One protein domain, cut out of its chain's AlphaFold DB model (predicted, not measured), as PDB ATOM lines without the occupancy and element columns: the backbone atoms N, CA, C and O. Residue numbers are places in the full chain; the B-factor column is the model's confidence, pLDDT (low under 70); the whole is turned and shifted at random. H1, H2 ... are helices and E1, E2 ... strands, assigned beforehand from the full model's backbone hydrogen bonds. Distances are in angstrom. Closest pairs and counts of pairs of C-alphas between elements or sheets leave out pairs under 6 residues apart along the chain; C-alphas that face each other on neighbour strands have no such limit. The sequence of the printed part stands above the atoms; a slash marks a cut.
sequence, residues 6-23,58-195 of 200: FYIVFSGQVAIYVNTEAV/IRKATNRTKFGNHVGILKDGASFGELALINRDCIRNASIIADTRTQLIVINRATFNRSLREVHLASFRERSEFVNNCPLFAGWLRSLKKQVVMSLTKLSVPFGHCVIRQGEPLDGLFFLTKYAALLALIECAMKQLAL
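This is residues 6 to 23 and 58 to 195 of the 200 residues of an uncharacterized protein of Fasciola hepatica (UniProt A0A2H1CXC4). Two small sheets, E3-E2-E4 and E1-E5, stand partly face to face as a small, loosely formed wedge; links 12 to 13, 75 to 78 and 99 to 102 join them at its narrow end, and H1 lies at the wider end. From there H2 leads to the long helix H3, H4 folds back beneath it at a steep angle, and the chain goes on as one long looping stretch to a small helix, H5, at the end of a free tail. The printed part has 156 residues with five named helices and five named strands, in the order E1 E2 E3 H1 E4 E5 H2 H3 H4 H5; both sheets are antiparallel, and the class is mixed, helices and strands, though under half of the residues, 73 of 156, are in named elements. The whole is loose, with a radius of gyration of the C-alphas of 19.0 A and spans of 59 by 41 by 32 A, to whose length the tail adds.

The larger sheet runs E3, residues 69 to 74, E2, residues 14 to 18, and E4, residues 94 to 98, with E3 and E4 as edge strands. E3 and E2 are antiparallel at 151 degrees; N 16 and O 72 are within hydrogen-bond range at 2.8 A. E2 and E4 are antiparallel at 157 degrees, with N 95 and O 17 at 2.7 A. With H1, residues 83 to 86, E3 and E4 form a split strand-helix-strand unit, two strands running the same way with E2 between them in the sheet; its crossover is right-handed. In the other sheet E1, residues 6 to 11, is antiparallel to E5, residues 103 to 108, at 159 degrees, with N 8 and O 105 at 3.0 A. Residues 7 to 8 of E1 also pair with residues 79 to 80, antiparallel. H1 touches H3, residues 117 to 133, through residues 117 to 121 of H3 alone; the closest C-alphas, those of Ile 86 and Leu 121, are 6.4 A apart. H1 and H2, residues 109 to 115, only just touch, with 3 pairs of C-alphas within 8 A, the closest being those of Leu 85 and Arg 109, 6.8 A. H2 and H3 meet only through their link. H3 and H4, residues 142 to 151, touch at a steep tilt of 52 degrees, opposite ways, closest at the C-alphas of Ser 128 and Val 149, 5.5 A. H4 is only just not on the larger sheet, with 4 pairs of C-alphas within 10 A. H5, residues 187 to 193, touches no helix. In H2, H3, H4 and H5 every O i to N i+4 pair is within hydrogen-bond range; H1 is too short for such a pair.

E1 begins at C-alpha 6, (29.013, 21.057, -21.573), and is 15.5 A long. E2 is 13.3 A, E3 15.1 A, E4 13.1 A and E5 16.3 A long. H3, the longest helix, measures 23.8 A from C-alpha 117 at (21.740, 24.474, -15.328) to C-alpha 133 at (31.268, 36.090, 3.149). H4 measures 14.4 A, H2 10.1 A, H5 10.2 A and H1 5.0 A. H5 ends at C-alpha 193, (53.425, 16.689, 24.520).

The two C-alphas farthest apart, those of Ala 110 and Leu 195, are 63.5 A from each other. Residues 24 to 57 are not printed, and C-alphas 23 and 58 are 35.7 A apart across this cut, which lies between E2 and E3. The link from H4 to H5, residues 152 to 186, is long. Residues 167 to 172, 182 to 187 and 189 to 195 stand free. Mean pLDDT of the printed part is 80.9; residues 20 to 23, 58 to 62, 88 to 89, 170 to 171 and 178 to 195 are under 70.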
ATOM      1  N   PHE A   6      28.577  21.663 -22.816       93.62
ATOM      2  CA  PHE A   6      29.013  21.057 -21.573       93.62
ATOM      3  C   PHE A   6      29.561  19.664 -21.872       93.62
ATOM      4  O   PHE A   6      29.041  18.970 -22.747       93.62
ATOM      5  N   TYR A   7      30.617  19.270 -21.171       95.31
ATOM      6  CA  TYR A   7      31.323  18.024 -21.435       95.31
ATOM      7  C   TYR A   7      31.370  17.167 -20.185       95.31
ATOM      8  O   TYR A   7      31.645  17.674 -19.100       95.31
ATOM      9  N   ILE A   8      31.159  15.867 -20.359       96.06
ATOM     10  CA  ILE A   8      31.361  14.858 -19.320       96.06
ATOM     11  C   ILE A   8      32.446  13.906 -19.812       96.06
ATOM     12  O   ILE A   8      32.384  13.420 -20.944       96.06
ATOM     13  N   VAL A   9      33.440  13.646 -18.971       96.94
ATOM     14  CA  VAL A   9      34.467  12.634 -19.206       96.94
ATOM     15  C   VAL A   9      33.827  11.269 -18.988       96.94
ATOM     16  O   VAL A   9      33.520  10.893 -17.861       96.94
ATOM     17  N   PHE A  10      33.576  10.541 -20.072       96.50
ATOM     18  CA  PHE A  10      33.013   9.195 -19.992       96.50
ATOM     19  C   PHE A  10      34.088   8.169 -19.631       96.50
ATOM     20  O   PHE A  10      33.854   7.296 -18.805       96.50
ATOM     21  N   SER A  11      35.267   8.304 -20.240       97.31
ATOM     22  CA  SER A  11      36.446   7.500 -19.931       97.31
ATOM     23  C   SER A  11      37.727   8.280 -20.224       97.31
ATOM     24  O   SER A  11      37.762   9.092 -21.155       97.31
ATOM     25  N   GLY A  12      38.782   8.018 -19.457       95.50
ATOM     26  CA  GLY A  12      40.104   8.611 -19.612       95.50
ATOM     27  C   GLY A  12      40.364   9.789 -18.674       95.50
ATOM     28  O   GLY A  12      39.691  10.007 -17.672       95.50
ATOM     29  N   GLN A  13      41.397  10.559 -18.997       96.06
ATOM     30  CA  GLN A  13      41.880  11.637 -18.151       96.06
ATOM     31  C   GLN A  13      42.176  12.886 -18.976       96.06
ATOM     32  O   GLN A  13      42.748  12.817 -20.070       96.06
ATOM     33  N   VAL A  14      41.799  14.042 -18.439       95.06
ATOM     34  CA  VAL A  14      42.145  15.352 -18.994       95.06
ATOM     35  C   VAL A  14      42.720  16.243 -17.901       95.06
ATOM     36  O   VAL A  14      42.257  16.198 -16.765       95.06
ATOM     37  N   ALA A  15      43.684  17.089 -18.241       93.12
ATOM     38  CA  ALA A  15      44.144  18.152 -17.358       93.12
ATOM     39  C   ALA A  15      43.596  19.511 -17.798       93.12
ATOM     40  O   ALA A  15      43.405  19.776 -18.992       93.12
ATOM     41  N   ILE A  16      43.381  20.375 -16.812       90.19
ATOM     42  CA  ILE A  16      42.864  21.729 -16.959       90.19
ATOM     43  C   ILE A  16      44.013  22.713 -16.778       90.19
ATOM     44  O   ILE A  16      44.717  22.680 -15.767       90.19
ATOM     45  N   TYR A  17      44.148  23.632 -17.726       89.12
ATOM     46  CA  TYR A  17      45.024  24.792 -17.615       89.12
ATOM     47  C   TYR A  17      44.209  26.066 -17.748       89.12
ATOM     48  O   TYR A  17      43.320  26.116 -18.591       89.12
ATOM     49  N   VAL A  18      44.496  27.089 -16.948       84.75
ATOM     50  CA  VAL A  18      43.808  28.385 -17.016       84.75
ATOM     51  C   VAL A  18      44.826  29.486 -17.257       84.75
ATOM     52  O   VAL A  18      45.818  29.587 -16.535       84.75
ATOM     53  N   ASN A  19      44.559  30.334 -18.253       80.00
ATOM     54  CA  ASN A  19      45.335  31.549 -18.453       80.00
ATOM     55  C   ASN A  19      44.753  32.684 -17.597       80.00
ATOM     56  O   ASN A  19      43.644  33.161 -17.847       80.00
ATOM     57  N   THR A  20      45.492  33.090 -16.567       66.38
ATOM     58  CA  THR A  20      45.109  34.152 -15.627       66.38
ATOM     59  C   THR A  20      45.502  35.556 -16.091       66.38
ATOM     60  O   THR A  20      45.053  36.516 -15.477       66.38
ATOM     61  N   GLU A  21      46.271  35.696 -17.176       61.69
ATOM     62  CA  GLU A  21      46.716  36.996 -17.717       61.69
ATOM     63  C   GLU A  21      45.636  37.711 -18.558       61.69
ATOM     64  O   GLU A  21      45.841  38.827 -19.023       61.69
ATOM     65  N   ALA A  22      44.470  37.086 -18.756       49.81
ATOM     66  CA  ALA A  22      43.414  37.560 -19.655       49.81
ATOM     67  C   ALA A  22      42.234  38.268 -18.954       49.81
ATOM     68  O   ALA A  22      41.142  38.326 -19.518       49.81
ATOM     69  N   VAL A  23      42.403  38.772 -17.727       47.72
ATOM     70  CA  VAL A  23      41.359  39.563 -17.050       47.72
ATOM     71  C   VAL A  23      41.909  40.966 -16.803       47.72
ATOM     72  O   VAL A  23      42.668  41.136 -15.851       47.72
ATOM     73  N   ILE A  58      51.836   8.083 -32.051       45.53
ATOM     74  CA  ILE A  58      52.348   8.478 -30.735       45.53
ATOM     75  C   ILE A  58      52.582   9.991 -30.798       45.53
ATOM     76  O   ILE A  58      53.485  10.475 -31.482       45.53
ATOM     77  N   ARG A  59      51.690  10.758 -30.165       58.41
ATOM     78  CA  ARG A  59      51.719  12.221 -30.212       58.41
ATOM     79  C   ARG A  59      52.986  12.706 -29.509       58.41
ATOM     80  O   ARG A  59      53.212  12.370 -28.350       58.41
ATOM     81  N   LYS A  60      53.799  13.507 -30.210       53.28
ATOM     82  CA  LYS A  60      54.925  14.250 -29.622       53.28
ATOM     83  C   LYS A  60      54.449  14.971 -28.356       53.28
ATOM     84  O   LYS A  60      53.351  15.530 -28.360       53.28
ATOM     85  N   ALA A  61      55.271  14.967 -27.305       60.09
ATOM     86  CA  ALA A  61      54.968  15.643 -26.049       60.09
ATOM     87  C   ALA A  61      54.585  17.109 -26.319       60.09
ATOM     88  O   ALA A  61      55.383  17.901 -26.820       60.09
ATOM     89  N   THR A  62      53.330  17.461 -26.051       69.19
ATOM     90  CA  THR A  62      52.830  18.826 -26.230       69.19
ATOM     91  C   THR A  62      53.469  19.722 -25.178       69.19
ATOM     92  O   THR A  62      53.333  19.428 -23.994       69.19
ATOM     93  N   ASN A  63      54.122  20.818 -25.568       80.12
ATOM     94  CA  ASN A  63      54.579  21.819 -24.605       80.12
ATOM     95  C   ASN A  63      53.353  22.477 -23.940       80.12
ATOM     96  O   ASN A  63      52.569  23.144 -24.624       80.12
ATOM     97  N   ARG A  64      53.157  22.221 -22.637       81.75
ATOM     98  CA  ARG A  64      51.940  22.590 -21.890       81.75
ATOM     99  C   ARG A  64      52.035  23.954 -21.205       81.75
ATOM    100  O   ARG A  64      51.004  24.485 -20.811       81.75
ATOM    101  N   THR A  65      53.230  24.547 -21.117       77.75
ATOM    102  CA  THR A  65      53.449  25.834 -20.426       77.75
ATOM    103  C   THR A  65      52.696  26.992 -21.081       77.75
ATOM    104  O   THR A  65      52.278  27.924 -20.407       77.75
ATOM    105  N   LYS A  66      52.433  26.900 -22.388       85.31
ATOM    106  CA  LYS A  66      51.675  27.903 -23.151       85.31
ATOM    107  C   LYS A  66      50.181  27.988 -22.811       85.31
ATOM    108  O   LYS A  66      49.505  28.874 -23.319       85.31
ATOM    109  N   PHE A  67      49.640  27.041 -22.042       83.88
ATOM    110  CA  PHE A  67      48.208  26.995 -21.724       83.88
ATOM    111  C   PHE A  67      47.858  27.667 -20.389       83.88
ATOM    112  O   PHE A  67      46.688  27.691 -20.010       83.88
ATOM    113  N   GLY A  68      48.856  28.232 -19.703       85.69
ATOM    114  CA  GLY A  68      48.708  28.867 -18.399       85.69
ATOM    115  C   GLY A  68      48.962  27.900 -17.245       85.69
ATOM    116  O   GLY A  68      49.659  26.892 -17.389       85.69
ATOM    117  N   ASN A  69      48.394  28.218 -16.086       84.31
ATOM    118  CA  ASN A  69      48.617  27.472 -14.854       84.31
ATOM    119  C   ASN A  69      47.825  26.165 -14.860       84.31
ATOM    120  O   ASN A  69      46.645  26.161 -15.209       84.31
ATOM    121  N   HIS A  70      48.458  25.063 -14.453       85.31
ATOM    122  CA  HIS A  70      47.769  23.793 -14.234       85.31
ATOM    123  C   HIS A  70      46.854  23.908 -13.012       85.31
ATOM    124  O   HIS A  70      47.328  24.203 -11.918       85.31
ATOM    125  N   VAL A  71      45.554  23.678 -13.201       82.19
ATOM    126  CA  VAL A  71      44.541  23.837 -12.141       82.19
ATOM    127  C   VAL A  71      44.064  22.492 -11.602       82.19
ATOM    128  O   VAL A  71      43.600  22.416 -10.469       82.19
ATOM    129  N   GLY A  72      44.189  21.416 -12.379       86.06
ATOM    130  CA  GLY A  72      43.837  20.086 -11.901       86.06
ATOM    131  C   GLY A  72      43.576  19.080 -13.008       86.06
ATOM    132  O   GLY A  72      43.705  19.367 -14.199       86.06
ATOM    133  N   ILE A  73      43.173  17.887 -12.580       90.62
ATOM    134  CA  ILE A  73      42.941  16.723 -13.430       90.62
ATOM    135  C   ILE A  73      41.493  16.265 -13.259       90.62
ATOM    136  O   ILE A  73      41.019  16.080 -12.141       90.62
ATOM    137  N   LEU A  74      40.807  16.031 -14.376       92.75
ATOM    138  CA  LEU A  74      39.483  15.425 -14.424       92.75
ATOM    139  C   LEU A  74      39.589  13.997 -14.958       92.75
ATOM    140  O   LEU A  74      40.281  13.737 -15.945       92.75
ATOM    141  N   LYS A  75      38.875  13.084 -14.303       94.69
ATOM    142  CA  LYS A  75      38.782  11.662 -14.656       94.69
ATOM    143  C   LYS A  75      37.339  11.291 -14.995       94.69
ATOM    144  O   LYS A  75      36.463  12.152 -14.992       94.69
ATOM    145  N   ASP A  76      37.103  10.017 -15.270       95.25
ATOM    146  CA  ASP A  76      35.793   9.408 -15.498       95.25
ATOM    147  C   ASP A  76      34.712   9.944 -14.543       95.25
ATOM    148  O   ASP A  76      34.905  10.039 -13.329       95.25
ATOM    149  N   GLY A  77      33.566  10.322 -15.107       92.56
ATOM    150  CA  GLY A  77      32.428  10.902 -14.393       92.56
ATOM    151  C   GLY A  77      32.536  12.405 -14.125       92.56
ATOM    152  O   GLY A  77      31.520  13.044 -13.852       92.56
ATOM    153  N   ALA A  78      33.725  13.002 -14.237       93.06
ATOM    154  CA  ALA A  78      33.893  14.438 -14.061       93.06
ATOM    155  C   ALA A  78      33.387  15.227 -15.278       93.06
ATOM    156  O   ALA A  78      33.298  14.718 -16.395       93.06
ATOM    157  N   SER A  79      33.079  16.506 -15.072       93.38
ATOM    158  CA  SER A  79      32.489  17.359 -16.102       93.38
ATOM    159  C   SER A  79      33.062  18.769 -16.104       93.38
ATOM    160  O   SER A  79      33.534  19.233 -15.070       93.38
ATOM    161  N   PHE A  80      32.982  19.464 -17.239       91.94
ATOM    162  CA  PHE A  80      33.485  20.829 -17.383       91.94
ATOM    163  C   PHE A  80      32.742  21.636 -18.457       91.94
ATOM    164  O   PHE A  80      32.120  21.101 -19.381       91.94
ATOM    165  N   GLY A  81      32.877  22.961 -18.379       90.12
ATOM    166  CA  GLY A  81      32.316  23.905 -19.351       90.12
ATOM    167  C   GLY A  81      30.945  24.456 -18.967       90.12
ATOM    168  O   GLY A  81      30.298  25.105 -19.783       90.12
ATOM    169  N   GLU A  82      30.511  24.214 -17.736       91.06
ATOM    170  CA  GLU A  82      29.266  24.696 -17.149       91.06
ATOM    171  C   GLU A  82      29.272  26.213 -16.951       91.06
ATOM    172  O   GLU A  82      28.262  26.869 -17.187       91.06
ATOM    173  N   LEU A  83      30.413  26.795 -16.577       86.94
ATOM    174  CA  LEU A  83      30.498  28.211 -16.202       86.94
ATOM    175  C   LEU A  83      30.202  29.152 -17.373       86.94
ATOM    176  O   LEU A  83      29.428  30.093 -17.207       86.94
ATOM    177  N   ALA A  84      30.713  28.838 -18.566       84.44
ATOM    178  CA  ALA A  84      30.419  29.578 -19.797       84.44
ATOM    179  C   ALA A  84      28.944  29.471 -20.227       84.44
ATOM    180  O   ALA A  84      28.432  30.311 -20.964       84.44
ATOM    181  N   LEU A  85      28.238  28.427 -19.779       87.25
ATOM    182  CA  LEU A  85      26.808  28.274 -20.040       87.25
ATOM    183  C   LEU A  85      25.967  28.982 -18.976       87.25
ATOM    184  O   LEU A  85      24.895  29.505 -19.286       87.25
ATOM    185  N   ILE A  86      26.433  29.009 -17.728       86.75
ATOM    186  CA  ILE A  86      25.746  29.631 -16.592       86.75
ATOM    187  C   ILE A  86      25.837  31.153 -16.668       86.75
ATOM    188  O   ILE A  86      24.801  31.813 -16.569       86.75
ATOM    189  N   ASN A  87      27.036  31.696 -16.870       77.50
ATOM    190  CA  ASN A  87      27.295  33.127 -16.893       77.50
ATOM    191  C   ASN A  87      27.731  33.567 -18.298       77.50
ATOM    192  O   ASN A  87      28.717  33.056 -18.824       77.50
ATOM    193  N   ARG A  88      27.000  34.520 -18.892       69.62
ATOM    194  CA  ARG A  88      27.309  35.047 -20.233       69.62
ATOM    195  C   ARG A  88      28.638  35.802 -20.270       69.62
ATOM    196  O   ARG A  88      29.305  35.763 -21.295       69.62
ATOM    197  N   ASP A  89      29.046  36.379 -19.144       68.75
ATOM    198  CA  ASP A  89      30.287  37.151 -19.016       68.75
ATOM    199  C   ASP A  89      31.482  36.254 -18.639       68.75
ATOM    200  O   ASP A  89      32.592  36.721 -18.370       68.75
ATOM    201  N   CYS A  90      31.270  34.934 -18.548       72.69
ATOM    202  CA  CYS A  90      32.336  33.974 -18.304       72.69
ATOM    203  C   CYS A  90      32.953  33.528 -19.631       72.69
ATOM    204  O   CYS A  90      32.418  32.680 -20.345       72.69
ATOM    205  N   ILE A  91      34.120  34.094 -19.933       72.75
ATOM    206  CA  ILE A  91      34.932  33.708 -21.088       72.75
ATOM    207  C   ILE A  91      35.577  32.342 -20.822       72.75
ATOM    208  O   ILE A  91      36.059  32.058 -19.719       72.75
ATOM    209  N   ARG A  92      35.614  31.476 -21.843       77.94
ATOM    210  CA  ARG A  92      36.353  30.208 -21.783       77.94
ATOM    211  C   ARG A  92      37.861  30.456 -21.818       77.94
ATOM    212  O   ARG A  92      38.477  30.390 -22.873       77.94
ATOM    213  N   ASN A  93      38.445  30.651 -20.640       78.06
ATOM    214  CA  ASN A  93      39.888  30.863 -20.462       78.06
ATOM    215  C   ASN A  93      40.638  29.602 -20.001       78.06
ATOM    216  O   ASN A  93      41.802  29.676 -19.603       78.06
ATOM    217  N   ALA A  94      39.968  28.445 -20.041       84.81
ATOM    218  CA  ALA A  94      40.539  27.158 -19.673       84.81
ATOM    219  C   ALA A  94      40.830  26.299 -20.913       84.81
ATOM    220  O   ALA A  94      39.955  26.077 -21.752       84.81
ATOM    221  N   SER A  95      42.046  25.770 -20.993       89.81
ATOM    222  CA  SER A  95      42.456  24.751 -21.956       89.81
ATOM    223  C   SER A  95      42.329  23.366 -21.333       89.81
ATOM    224  O   SER A  95      42.829  23.121 -20.237       89.81
ATOM    225  N   ILE A  96      41.687  22.448 -22.054       92.56
ATOM    226  CA  ILE A  96      41.501  21.057 -21.629       92.56
ATOM    227  C   ILE A  96      42.360  20.165 -22.513       92.56
ATOM    228  O   ILE A  96      42.158  20.111 -23.728       92.56
ATOM    229  N   ILE A  97      43.323  19.477 -21.907       93.44
ATOM    230  CA  ILE A  97      44.295  18.642 -22.613       93.44
ATOM    231  C   ILE A  97      44.114  17.199 -22.160       93.44
ATOM    232  O   ILE A  97      44.234  16.902 -20.977       93.44
ATOM    233  N   ALA A  98      43.817  16.297 -23.094       95.06
ATOM    234  CA  ALA A  98      43.712  14.877 -22.785       95.06
ATOM    235  C   ALA A  98      45.095  14.288 -22.468       95.06
ATOM    236  O   ALA A  98      46.010  14.387 -23.286       95.06
ATOM    237  N   ASP A  99      45.223  13.677 -21.291       92.81
ATOM    238  CA  ASP A  99      46.436  12.971 -20.862       92.81
ATOM    239  C   ASP A  99      46.450  11.530 -21.371       92.81
ATOM    240  O   ASP A  99      47.508  10.957 -21.624       92.81
ATOM    241  N   THR A 100      45.264  10.953 -21.561       94.00
ATOM    242  CA  THR A 100      45.072   9.603 -22.087       94.00
ATOM    243  C   THR A 100      44.138   9.623 -23.292       94.00
ATOM    244  O   THR A 100      43.640  10.666 -23.724       94.00
ATOM    245  N   ARG A 101      43.868   8.446 -23.864       95.44
ATOM    246  CA  ARG A 101      42.725   8.290 -24.765       95.44
ATOM    247  C   ARG A 101      41.456   8.583 -23.959       95.44
ATOM    248  O   ARG A 101      41.174   7.860 -23.010       95.44
ATOM    249  N   THR A 102      40.737   9.635 -24.341       96.00
ATOM    250  CA  THR A 102      39.579  10.141 -23.594       96.00
ATOM    251  C   THR A 102      38.335  10.143 -24.471       96.00
ATOM    252  O   THR A 102      38.377  10.610 -25.611       96.00
ATOM    253  N   GLN A 103      37.226   9.642 -23.934       97.31
ATOM    254  CA  GLN A 103      35.901   9.760 -24.531       97.31
ATOM    255  C   GLN A 103      35.095  10.812 -23.773       97.31
ATOM    256  O   GLN A 103      35.052  10.814 -22.543       97.31
ATOM    257  N   LEU A 104      34.453  11.709 -24.519       96.75
ATOM    258  CA  LEU A 104      33.643  12.786 -23.967       96.75
ATOM    259  C   LEU A 104      32.200  12.640 -24.434       96.75
ATOM    260  O   LEU A 104      31.948  12.417 -25.618       96.75
ATOM    261  N   ILE A 105      31.262  12.843 -23.515       96.69
ATOM    262  CA  ILE A 105      29.871  13.130 -23.853       96.69
ATOM    263  C   ILE A 105      29.750  14.641 -24.010       96.69
ATOM    264  O   ILE A 105      30.207  15.398 -23.152       96.69
ATOM    265  N   VAL A 106      29.128  15.074 -25.105       95.69
ATOM    266  CA  VAL A 106      28.898  16.487 -25.408       95.69
ATOM    267  C   VAL A 106      27.418  16.792 -25.240       95.69
ATOM    268  O   VAL A 106      26.572  16.186 -25.893       95.69
ATOM    269  N   ILE A 107      27.105  17.751 -24.376       95.00
ATOM    270  CA  ILE A 107      25.747  18.214 -24.105       95.00
ATOM    271  C   ILE A 107      25.627  19.644 -24.625       95.00
ATOM    272  O   ILE A 107      26.363  20.541 -24.209       95.00
ATOM    273  N   ASN A 108      24.697  19.868 -25.553       93.44
ATOM    274  CA  ASN A 108      24.464  21.198 -26.104       93.44
ATOM    275  C   ASN A 108      23.827  22.143 -25.068       93.44
ATOM    276  O   ASN A 108      23.249  21.725 -24.062       93.44
ATOM    277  N   ARG A 109      23.900  23.446 -25.346       91.75
ATOM    278  CA  ARG A 109      23.368  24.497 -24.471       91.75
ATOM    279  C   ARG A 109      21.888  24.325 -24.125       91.75
ATOM    280  O   ARG A 109      21.520  24.526 -22.972       91.75
ATOM    281  N   ALA A 110      21.045  23.952 -25.089       92.94
ATOM    282  CA  ALA A 110      19.609  23.774 -24.860       92.94
ATOM    283  C   ALA A 110      19.328  22.651 -23.846       92.94
ATOM    284  O   ALA A 110      18.585  22.851 -22.887       92.94
ATOM    285  N   THR A 111      19.990  21.503 -24.005       95.25
ATOM    286  CA  THR A 111      19.862  20.351 -23.100       95.25
ATOM    287  C   THR A 111      20.438  20.665 -21.722       95.25
ATOM    288  O   THR A 111      19.800  20.385 -20.710       95.25
ATOM    289  N   PHE A 112      21.601  21.324 -21.667       95.38
ATOM    290  CA  PHE A 112      22.184  21.785 -20.406       95.38
ATOM    291  C   PHE A 112      21.231  22.729 -19.662       95.38
ATOM    292  O   PHE A 112      20.966  22.532 -18.477       95.38
ATOM    293  N   ASN A 113      20.670  23.722 -20.359       94.06
ATOM    294  CA  ASN A 113      19.736  24.683 -19.775       94.06
ATOM    295  C   ASN A 113      18.477  24.019 -19.222       94.06
ATOM    296  O   ASN A 113      18.003  24.429 -18.168       94.06
ATOM    297  N   ARG A 114      17.964  22.997 -19.911       96.00
ATOM    298  CA  ARG A 114      16.762  22.272 -19.496       96.00
ATOM    299  C   ARG A 114      16.986  21.367 -18.282       96.00
ATOM    300  O   ARG A 114      16.055  21.191 -17.508       96.00
ATOM    301  N   SER A 115      18.167  20.761 -18.143       95.50
ATOM    302  CA  SER A 115      18.336  19.620 -17.225       95.50
ATOM    303  C   SER A 115      19.452  19.760 -16.193       95.50
ATOM    304  O   SER A 115      19.385  19.109 -15.158       95.50
ATOM    305  N   LEU A 116      20.476  20.576 -16.445       95.06
ATOM    306  CA  LEU A 116      21.682  20.633 -15.604       95.06
ATOM    307  C   LEU A 116      21.943  22.026 -15.020       95.06
ATOM    308  O   LEU A 116      22.581  22.155 -13.974       95.06
ATOM    309  N   ARG A 117      21.439  23.079 -15.673       94.25
ATOM    310  CA  ARG A 117      21.740  24.474 -15.328       94.25
ATOM    311  C   ARG A 117      21.456  24.807 -13.873       94.25
ATOM    312  O   ARG A 117      22.297  25.445 -13.250       94.25
ATOM    313  N   GLU A 118      20.298  24.419 -13.350       94.88
ATOM    314  CA  GLU A 118      19.896  24.787 -11.991       94.88
ATOM    315  C   GLU A 118      20.849  24.211 -10.939       94.88
ATOM    316  O   GLU A 118      21.319  24.946 -10.072       94.88
ATOM    317  N   VAL A 119      21.228  22.938 -11.082       93.38
ATOM    318  CA  VAL A 119      22.161  22.261 -10.171       93.38
ATOM    319  C   VAL A 119      23.531  22.941 -10.188       93.38
ATOM    320  O   VAL A 119      24.053  23.309  -9.134       93.38
ATOM    321  N   HIS A 120      24.101  23.184 -11.372       93.19
ATOM    322  CA  HIS A 120      25.411  23.836 -11.456       93.19
ATOM    323  C   HIS A 120      25.369  25.308 -11.021       93.19
ATOM    324  O   HIS A 120      26.322  25.788 -10.405       93.19
ATOM    325  N   LEU A 121      24.275  26.029 -11.295       92.75
ATOM    326  CA  LEU A 121      24.083  27.402 -10.827       92.75
ATOM    327  C   LEU A 121      23.988  27.452  -9.299       92.75
ATOM    328  O   LEU A 121      24.597  28.330  -8.694       92.75
ATOM    329  N   ALA A 122      23.283  26.511  -8.668       92.81
ATOM    330  CA  ALA A 122      23.220  26.405  -7.215       92.81
ATOM    331  C   ALA A 122      24.608  26.135  -6.608       92.81
ATOM    332  O   ALA A 122      25.020  26.840  -5.688       92.81
ATOM    333  N   SER A 123      25.380  25.195  -7.168       90.75
ATOM    334  CA  SER A 123      26.760  24.936  -6.722       90.75
ATOM    335  C   SER A 123      27.696  26.129  -6.943       90.75
ATOM    336  O   SER A 123      28.602  26.376  -6.148       90.75
ATOM    337  N   PHE A 124      27.514  26.884  -8.029       91.50
ATOM    338  CA  PHE A 124      28.268  28.111  -8.273       91.50
ATOM    339  C   PHE A 124      27.910  29.215  -7.264       91.50
ATOM    340  O   PHE A 124      28.810  29.848  -6.715       91.50
ATOM    341  N   ARG A 125      26.618  29.401  -6.966       92.69
ATOM    342  CA  ARG A 125      26.140  30.352  -5.952       92.69
ATOM    343  C   ARG A 125      26.681  30.025  -4.562       92.69
ATOM    344  O   ARG A 125      27.220  30.922  -3.932       92.69
ATOM    345  N   GLU A 126      26.633  28.760  -4.137       92.00
ATOM    346  CA  GLU A 126      27.173  28.315  -2.837       92.00
ATOM    347  C   GLU A 126      28.664  28.678  -2.695       92.00
ATOM    348  O   GLU A 126      29.084  29.224  -1.676       92.00
ATOM    349  N   ARG A 127      29.468  28.442  -3.742       91.38
ATOM    350  CA  ARG A 127      30.892  28.818  -3.757       91.38
ATOM    351  C   ARG A 127      31.095  30.331  -3.741       91.38
ATOM    352  O   ARG A 127      31.962  30.822  -3.022       91.38
ATOM    353  N   SER A 128      30.311  31.068  -4.527       92.25
ATOM    354  CA  SER A 128      30.409  32.527  -4.588       92.25
ATOM    355  C   SER A 128      30.050  33.173  -3.254       92.25
ATOM    356  O   SER A 128      30.735  34.092  -2.819       92.25
ATOM    357  N   GLU A 129      28.993  32.694  -2.607       93.19
ATOM    358  CA  GLU A 129      28.555  33.171  -1.300       93.19
ATOM    359  C   GLU A 129      29.614  32.892  -0.234       93.19
ATOM    360  O   GLU A 129      29.981  33.795   0.516       93.19
ATOM    361  N   PHE A 130      30.189  31.685  -0.229       92.00
ATOM    362  CA  PHE A 130      31.289  31.342   0.668       92.00
ATOM    363  C   PHE A 130      32.478  32.308   0.529       92.00
ATOM    364  O   PHE A 130      32.934  32.861   1.527       92.00
ATOM    365  N   VAL A 131      32.964  32.550  -0.694       92.12
ATOM    366  CA  VAL A 131      34.120  33.440  -0.917       92.12
ATOM    367  C   VAL A 131      33.800  34.884  -0.540       92.12
ATOM    368  O   VAL A 131      34.645  35.569   0.032       92.12
ATOM    369  N   ASN A 132      32.588  35.354  -0.833       92.31
ATOM    370  CA  ASN A 132      32.195  36.728  -0.534       92.31
ATOM    371  C   ASN A 132      31.998  36.979   0.968       92.31
ATOM    372  O   ASN A 132      32.282  38.084   1.425       92.31
ATOM    373  N   ASN A 133      31.563  35.966   1.722       91.38
ATOM    374  CA  ASN A 133      31.268  36.090   3.149       91.38
ATOM    375  C   ASN A 133      32.428  35.651   4.058       91.38
ATOM    376  O   ASN A 133      32.422  35.962   5.248       91.38
ATOM    377  N   CYS A 134      33.425  34.926   3.540       90.38
ATOM    378  CA  CYS A 134      34.568  34.487   4.333       90.38
ATOM    379  C   CYS A 134      35.516  35.670   4.634       90.38
ATOM    380  O   CYS A 134      36.072  36.256   3.699       90.38
ATOM    381  N   PRO A 135      35.789  35.989   5.919       90.44
ATOM    382  CA  PRO A 135      36.653  37.114   6.291       90.44
ATOM    383  C   PRO A 135      38.074  37.034   5.722       90.44
ATOM    384  O   PRO A 135      38.688  38.070   5.476       90.44
ATOM    385  N   LEU A 136      38.578  35.820   5.450       89.44
ATOM    386  CA  LEU A 136      39.897  35.600   4.848       89.44
ATOM    387  C   LEU A 136      40.052  36.319   3.497       89.44
ATOM    388  O   LEU A 136      41.150  36.745   3.148       89.44
ATOM    389  N   PHE A 137      38.955  36.481   2.755       91.00
ATOM    390  CA  PHE A 137      38.957  37.121   1.443       91.00
ATOM    391  C   PHE A 137      38.432  38.559   1.476       91.00
ATOM    392  O   PHE A 137      38.304  39.167   0.417       91.00
ATOM    393  N   ALA A 138      38.110  39.138   2.639       90.69
ATOM    394  CA  ALA A 138      37.403  40.421   2.720       90.69
ATOM    395  C   ALA A 138      38.074  41.530   1.884       90.69
ATOM    396  O   ALA A 138      37.400  42.160   1.067       90.69
ATOM    397  N   GLY A 139      39.398  41.677   2.002       92.31
ATOM    398  CA  GLY A 139      40.196  42.684   1.289       92.31
ATOM    399  C   GLY A 139      40.650  42.311  -0.128       92.31
ATOM    400  O   GLY A 139      41.436  43.044  -0.719       92.31
ATOM    401  N   TRP A 140      40.221  41.173  -0.676       92.75
ATOM    402  CA  TRP A 140      40.674  40.727  -1.998       92.75
ATOM    403  C   TRP A 140      39.937  41.454  -3.128       92.75
ATOM    404  O   TRP A 140      38.732  41.706  -3.038       92.75
ATOM    405  N   LEU A 141      40.652  41.716  -4.229       92.56
ATOM    406  CA  LEU A 141      40.087  42.249  -5.471       92.56
ATOM    407  C   LEU A 141      38.982  41.329  -6.015       92.56
ATOM    408  O   LEU A 141      39.043  40.104  -5.870       92.56
ATOM    409  N   ARG A 142      37.982  41.907  -6.696       88.62
ATOM    410  CA  ARG A 142      36.873  41.136  -7.293       88.62
ATOM    411  C   ARG A 142      37.359  40.085  -8.290       88.62
ATOM    412  O   ARG A 142      36.846  38.969  -8.279       88.62
ATOM    413  N   SER A 143      38.354  40.419  -9.110       83.38
ATOM    414  CA  SER A 143      38.974  39.507 -10.077       83.38
ATOM    415  C   SER A 143      39.588  38.284  -9.386       83.38
ATOM    416  O   SER A 143      39.322  37.148  -9.781       83.38
ATOM    417  N   LEU A 144      40.315  38.499  -8.288       86.69
ATOM    418  CA  LEU A 144      40.924  37.428  -7.502       86.69
ATOM    419  C   LEU A 144      39.870  36.575  -6.779       86.69
ATOM    420  O   LEU A 144      39.932  35.349  -6.830       86.69
ATOM    421  N   LYS A 145      38.843  37.198  -6.181       90.56
ATOM    422  CA  LYS A 145      37.692  36.466  -5.621       90.56
ATOM    423  C   LYS A 145      37.027  35.600  -6.685       90.56
ATOM    424  O   LYS A 145      36.779  34.424  -6.442       90.56
ATOM    425  N   LYS A 146      36.794  36.147  -7.882       85.19
ATOM    426  CA  LYS A 146      36.237  35.404  -9.018       85.19
ATOM    427  C   LYS A 146      37.115  34.196  -9.345       85.19
ATOM    428  O   LYS A 146      36.572  33.103  -9.437       85.19
ATOM    429  N   GLN A 147      38.439  34.351  -9.432       83.25
ATOM    430  CA  GLN A 147      39.361  33.228  -9.659       83.25
ATOM    431  C   GLN A 147      39.237  32.135  -8.587       83.25
ATOM    432  O   GLN A 147      39.143  30.961  -8.942       83.25
ATOM    433  N   VAL A 148      39.146  32.501  -7.304       86.81
ATOM    434  CA  VAL A 148      38.921  31.535  -6.212       86.81
ATOM    435  C   VAL A 148      37.582  30.818  -6.376       86.81
ATOM    436  O   VAL A 148      37.521  29.596  -6.289       86.81
ATOM    437  N   VAL A 149      36.497  31.540  -6.666       88.44
ATOM    438  CA  VAL A 149      35.182  30.913  -6.878       88.44
ATOM    439  C   VAL A 149      35.225  29.911  -8.041       88.44
ATOM    440  O   VAL A 149      34.604  28.851  -7.951       88.44
ATOM    441  N   MET A 150      35.958  30.222  -9.118       82.38
ATOM    442  CA  MET A 150      36.116  29.319 -10.267       82.38
ATOM    443  C   MET A 150      36.890  28.039  -9.914       82.38
ATOM    444  O   MET A 150      36.575  26.991 -10.475       82.38
ATOM    445  N   SER A 151      37.881  28.106  -9.016       81.12
ATOM    446  CA  SER A 151      38.749  26.968  -8.674       81.12
ATOM    447  C   SER A 151      38.258  26.133  -7.487       81.12
ATOM    448  O   SER A 151      38.607  24.957  -7.378       81.12
ATOM    449  N   LEU A 152      37.423  26.696  -6.608       86.50
ATOM    450  CA  LEU A 152      36.884  25.971  -5.460       86.50
ATOM    451  C   LEU A 152      36.050  24.763  -5.896       86.50
ATOM    452  O   LEU A 152      35.122  24.878  -6.700       86.50
ATOM    453  N   THR A 153      36.335  23.616  -5.282       81.75
ATOM    454  CA  THR A 153      35.595  22.365  -5.469       81.75
ATOM    455  C   THR A 153      35.025  21.909  -4.132       81.75
ATOM    456  O   THR A 153      35.698  21.960  -3.103       81.75
ATOM    457  N   LYS A 154      33.767  21.465  -4.132       83.50
ATOM    458  CA  LYS A 154      33.116  20.940  -2.933       83.50
ATOM    459  C   LYS A 154      33.500  19.477  -2.740       83.50
ATOM    460  O   LYS A 154      33.219  18.650  -3.600       83.50
ATOM    461  N   LEU A 155      34.088  19.167  -1.590       82.12
ATOM    462  CA  LEU A 155      34.393  17.806  -1.167       82.12
ATOM    463  C   LEU A 155      33.400  17.386  -0.076       82.12
ATOM    464  O   LEU A 155      33.258  18.076   0.932       82.12
ATOM    465  N   SER A 156      32.702  16.265  -0.279       82.88
ATOM    466  CA  SER A 156      31.871  15.636   0.752       82.88
ATOM    467  C   SER A 156      32.574  14.384   1.243       82.88
ATOM    468  O   SER A 156      32.893  13.498   0.454       82.88
ATOM    469  N   VAL A 157      32.838  14.339   2.544       80.81
ATOM    470  CA  VAL A 157      33.540  13.233   3.186       80.81
ATOM    471  C   VAL A 157      32.612  12.609   4.227       80.81
ATOM    472  O   VAL A 157      32.037  13.352   5.028       80.81
ATOM    473  N   PRO A 158      32.425  11.276   4.224       81.12
ATOM    474  CA  PRO A 158      31.634  10.600   5.243       81.12
ATOM    475  C   PRO A 158      32.222  10.782   6.644       81.12
ATOM    476  O   PRO A 158      33.418  11.023   6.818       81.12
ATOM    477  N   PHE A 159      31.391  10.584   7.665       79.00
ATOM    478  CA  PHE A 159      31.863  10.565   9.045       79.00
ATOM    479  C   PHE A 159      32.977   9.518   9.245       79.00
ATOM    480  O   PHE A 159      32.960   8.441   8.646       79.00
ATOM    481  N   GLY A 160      33.963   9.856  10.081       78.69
ATOM    482  CA  GLY A 160      35.088   8.977  10.418       78.69
ATOM    483  C   GLY A 160      36.172   8.847   9.341       78.69
ATOM    484  O   GLY A 160      37.150   8.138   9.563       78.69
ATOM    485  N   HIS A 161      36.044   9.520   8.194       78.50
ATOM    486  CA  HIS A 161      37.079   9.507   7.160       78.50
ATOM    487  C   HIS A 161      38.126  10.600   7.389       78.50
ATOM    488  O   HIS A 161      37.816  11.756   7.678       78.50
ATOM    489  N   CYS A 162      39.391  10.218   7.232       78.25
ATOM    490  CA  CYS A 162      40.518  11.131   7.329       78.25
ATOM    491  C   CYS A 162      40.654  11.931   6.025       78.25
ATOM    492  O   CYS A 162      40.841  11.338   4.966       78.25
ATOM    493  N   VAL A 163      40.546  13.261   6.112       78.12
ATOM    494  CA  VAL A 163      40.714  14.171   4.961       78.12
ATOM    495  C   VAL A 163      42.187  14.510   4.736       78.12
ATOM    496  O   VAL A 163      42.636  14.570   3.599       78.12
ATOM    497  N   ILE A 164      42.934  14.731   5.821       77.50
ATOM    498  CA  ILE A 164      44.356  15.090   5.803       77.50
ATOM    499  C   ILE A 164      45.050  14.310   6.920       77.50
ATOM    500  O   ILE A 164      44.568  14.307   8.057       77.50
ATOM    501  N   ARG A 165      46.186  13.675   6.612       79.56
ATOM    502  CA  ARG A 165      47.045  13.003   7.597       79.56
ATOM    503  C   ARG A 165      48.250  13.875   7.928       79.56
ATOM    504  O   ARG A 165      48.881  14.453   7.049       79.56
ATOM    505  N   GLN A 166      48.584  13.959   9.213       78.38
ATOM    506  CA  GLN A 166      49.781  14.672   9.650       78.38
ATOM    507  C   GLN A 166      51.033  14.007   9.067       78.38
ATOM    508  O   GLN A 166      51.178  12.790   9.135       78.38
ATOM    509  N   GLY A 167      51.942  14.824   8.535       81.62
ATOM    510  CA  GLY A 167      53.186  14.358   7.920       81.62
ATOM    511  C   GLY A 167      53.066  14.022   6.432       81.62
ATOM    512  O   GLY A 167      54.094  13.799   5.800       81.62
ATOM    513  N   GLU A 168      51.860  14.033   5.855       80.31
ATOM    514  CA  GLU A 168      51.695  13.932   4.404       80.31
ATOM    515  C   GLU A 168      51.865  15.307   3.734       80.31
ATOM    516  O   GLU A 168      51.431  16.323   4.289       80.31
ATOM    517  N   PRO A 169      52.505  15.365   2.550       77.44
ATOM    518  CA  PRO A 169      52.599  16.598   1.783       77.44
ATOM    519  C   PRO A 169      51.195  17.075   1.405       77.44
ATOM    520  O   PRO A 169      50.384  16.315   0.876       77.44
ATOM    521  N   LEU A 170      50.910  18.344   1.689       67.88
ATOM    522  CA  LEU A 170      49.617  18.942   1.395       67.88
ATOM    523  C   LEU A 170      49.602  19.474  -0.042       67.88
ATOM    524  O   LEU A 170      50.398  20.346  -0.384       67.88
ATOM    525  N   ASP A 171      48.664  18.990  -0.853       69.62
ATOM    526  CA  ASP A 171      48.439  19.456  -2.228       69.62
ATOM    527  C   ASP A 171      47.205  20.374  -2.303       69.62
ATOM    528  O   ASP A 171      46.189  20.058  -2.921       69.62
ATOM    529  N   GLY A 172      47.256  21.496  -1.577       73.38
ATOM    530  CA  GLY A 172      46.240  22.552  -1.648       73.38
ATOM    531  C   GLY A 172      45.635  22.983  -0.311       73.38
ATOM    532  O   GLY A 172      46.072  22.587   0.764       73.38
ATOM    533  N   LEU A 173      44.624  23.849  -0.382       78.06
ATOM    534  CA  LEU A 173      43.968  24.456   0.778       78.06
ATOM    535  C   LEU A 173      42.520  23.975   0.896       78.06
ATOM    536  O   LEU A 173      41.764  24.011  -0.074       78.06
ATOM    537  N   PHE A 174      42.121  23.576   2.104       81.88
ATOM    538  CA  PHE A 174      40.777  23.084   2.397       81.88
ATOM    539  C   PHE A 174      40.022  24.063   3.294       81.88
ATOM    540  O   PHE A 174      40.555  24.550   4.290       81.88
ATOM    541  N   PHE A 175      38.754  24.299   2.963       83.75
ATOM    542  CA  PHE A 175      37.848  25.139   3.740       83.75
ATOM    543  C   PHE A 175      36.679  24.313   4.267       83.75
ATOM    544  O   PHE A 175      36.021  23.593   3.513       83.75
ATOM    545  N   LEU A 176      36.390  24.444   5.559       83.00
ATOM    546  CA  LEU A 176      35.237  23.802   6.182       83.00
ATOM    547  C   LEU A 176      34.009  24.704   6.026       83.00
ATOM    548  O   LEU A 176      34.016  25.845   6.477       83.00
ATOM    549  N   THR A 177      32.964  24.193   5.372       75.06
ATOM    550  CA  THR A 177      31.761  24.974   5.018       75.06
ATOM    551  C   THR A 177      30.496  24.532   5.750       75.06
ATOM    552  O   THR A 177      29.620  25.354   5.996       75.06
ATOM    553  N   LYS A 178      30.375  23.250   6.121       69.88
ATOM    554  CA  LYS A 178      29.251  22.719   6.910       69.88
ATOM    555  C   LYS A 178      29.792  21.836   8.028       69.88
ATOM    556  O   LYS A 178      30.620  20.961   7.789       69.88
ATOM    557  N   TYR A 179      29.345  22.098   9.252       54.84
ATOM    558  CA  TYR A 179      29.826  21.417  10.448       54.84
ATOM    559  C   TYR A 179      29.192  20.030  10.592       54.84
ATOM    560  O   TYR A 179      27.987  19.914  10.781       54.84
ATOM    561  N   ALA A 180      30.031  18.997  10.575       46.97
ATOM    562  CA  ALA A 180      29.857  17.785  11.375       46.97
ATOM    563  C   ALA A 180      31.228  17.125  11.596       46.97
ATOM    564  O   ALA A 180      31.442  15.967  11.257       46.97
ATOM    565  N   ALA A 181      32.198  17.878  12.114       47.78
ATOM    566  CA  ALA A 181      33.433  17.288  12.616       47.78
ATOM    567  C   ALA A 181      33.978  18.146  13.755       47.78
ATOM    568  O   ALA A 181      34.551  19.215  13.551       47.78
ATOM    569  N   LEU A 182      33.734  17.644  14.963       43.03
ATOM    570  CA  LEU A 182      34.495  17.910  16.173       43.03
ATOM    571  C   LEU A 182      35.990  17.999  15.815       43.03
ATOM    572  O   LEU A 182      36.513  17.100  15.154       43.03
ATOM    573  N   LEU A 183      36.671  19.071  16.227       41.94
ATOM    574  CA  LEU A 183      38.126  19.171  16.130       41.94
ATOM    575  C   LEU A 183      38.769  17.988  16.877       41.94
ATOM    576  O   LEU A 183      39.049  18.079  18.067       41.94
ATOM    577  N   ALA A 184      39.107  16.906  16.175       41.56
ATOM    578  CA  ALA A 184      40.033  15.888  16.679       41.56
ATOM    579  C   ALA A 184      41.501  16.376  16.648       41.56
ATOM    580  O   ALA A 184      42.435  15.589  16.776       41.56
ATOM    581  N   LEU A 185      41.722  17.685  16.475       42.47
ATOM    582  CA  LEU A 185      43.041  18.320  16.471       42.47
ATOM    583  C   LEU A 185      43.592  18.599  17.878       42.47
ATOM    584  O   LEU A 185      44.758  18.961  17.991       42.47
ATOM    585  N   ILE A 186      42.816  18.395  18.951       43.84
ATOM    586  CA  ILE A 186      43.307  18.650  20.318       43.84
ATOM    587  C   ILE A 186      43.880  17.385  20.985       43.84
ATOM    588  O   ILE A 186      44.861  17.477  21.720       43.84
ATOM    589  N   GLU A 187      43.378  16.181  20.688       42.03
ATOM    590  CA  GLU A 187      43.875  14.975  21.378       42.03
ATOM    591  C   GLU A 187      45.239  14.477  20.880       42.03
ATOM    592  O   GLU A 187      46.026  13.950  21.672       42.03
ATOM    593  N   CYS A 188      45.571  14.665  19.598       40.69
ATOM    594  CA  CYS A 188      46.849  14.179  19.065       40.69
ATOM    595  C   CYS A 188      48.040  15.037  19.542       40.69
ATOM    596  O   CYS A 188      49.094  14.503  19.888       40.69
ATOM    597  N   ALA A 189      47.850  16.358  19.663       39.16
ATOM    598  CA  ALA A 189      48.879  17.270  20.165       39.16
ATOM    599  C   ALA A 189      49.175  17.053  21.663       39.16
ATOM    600  O   ALA A 189      50.333  17.051  22.075       39.16
ATOM    601  N   MET A 190      48.147  16.777  22.472       39.94
ATOM    602  CA  MET A 190      48.311  16.500  23.905       39.94
ATOM    603  C   MET A 190      49.020  15.162  24.181       39.94
ATOM    604  O   MET A 190      49.813  15.074  25.118       39.94
ATOM    605  N   LYS A 191      48.801  14.126  23.355       44.84
ATOM    606  CA  LYS A 191      49.507  12.839  23.507       44.84
ATOM    607  C   LYS A 191      50.991  12.914  23.136       44.84
ATOM    608  O   LYS A 191      51.789  12.211  23.747       44.84
ATOM    609  N   GLN A 192      51.374  13.772  22.189       43.03
ATOM    610  CA  GLN A 192      52.785  13.988  21.840       43.03
ATOM    611  C   GLN A 192      53.513  14.873  22.865       43.03
ATOM    612  O   GLN A 192      54.674  14.616  23.170       43.03
ATOM    613  N   LEU A 193      52.827  15.848  23.477       37.28
ATOM    614  CA  LEU A 193      53.425  16.689  24.520       37.28
ATOM    615  C   LEU A 193      53.631  15.940  25.856       37.28
ATOM    616  O   LEU A 193      54.542  16.264  26.608       37.28
ATOM    617  N   ALA A 194      52.841  14.895  26.134       40.75
ATOM    618  CA  ALA A 194      52.988  14.063  27.336       40.75
ATOM    619  C   ALA A 194      54.148  13.043  27.272       40.75
ATOM    620  O   ALA A 194      54.520  12.485  28.306       40.75
ATOM    621  N   LEU A 195      54.724  12.798  26.087       41.94
ATOM    622  CA  LEU A 195      55.857  11.880  25.889       41.94
ATOM    623  C   LEU A 195      57.231  12.565  25.972       41.94
ATOM    624  O   LEU A 195      58.245  11.875  26.031       41.94
TER     625      LEU A 195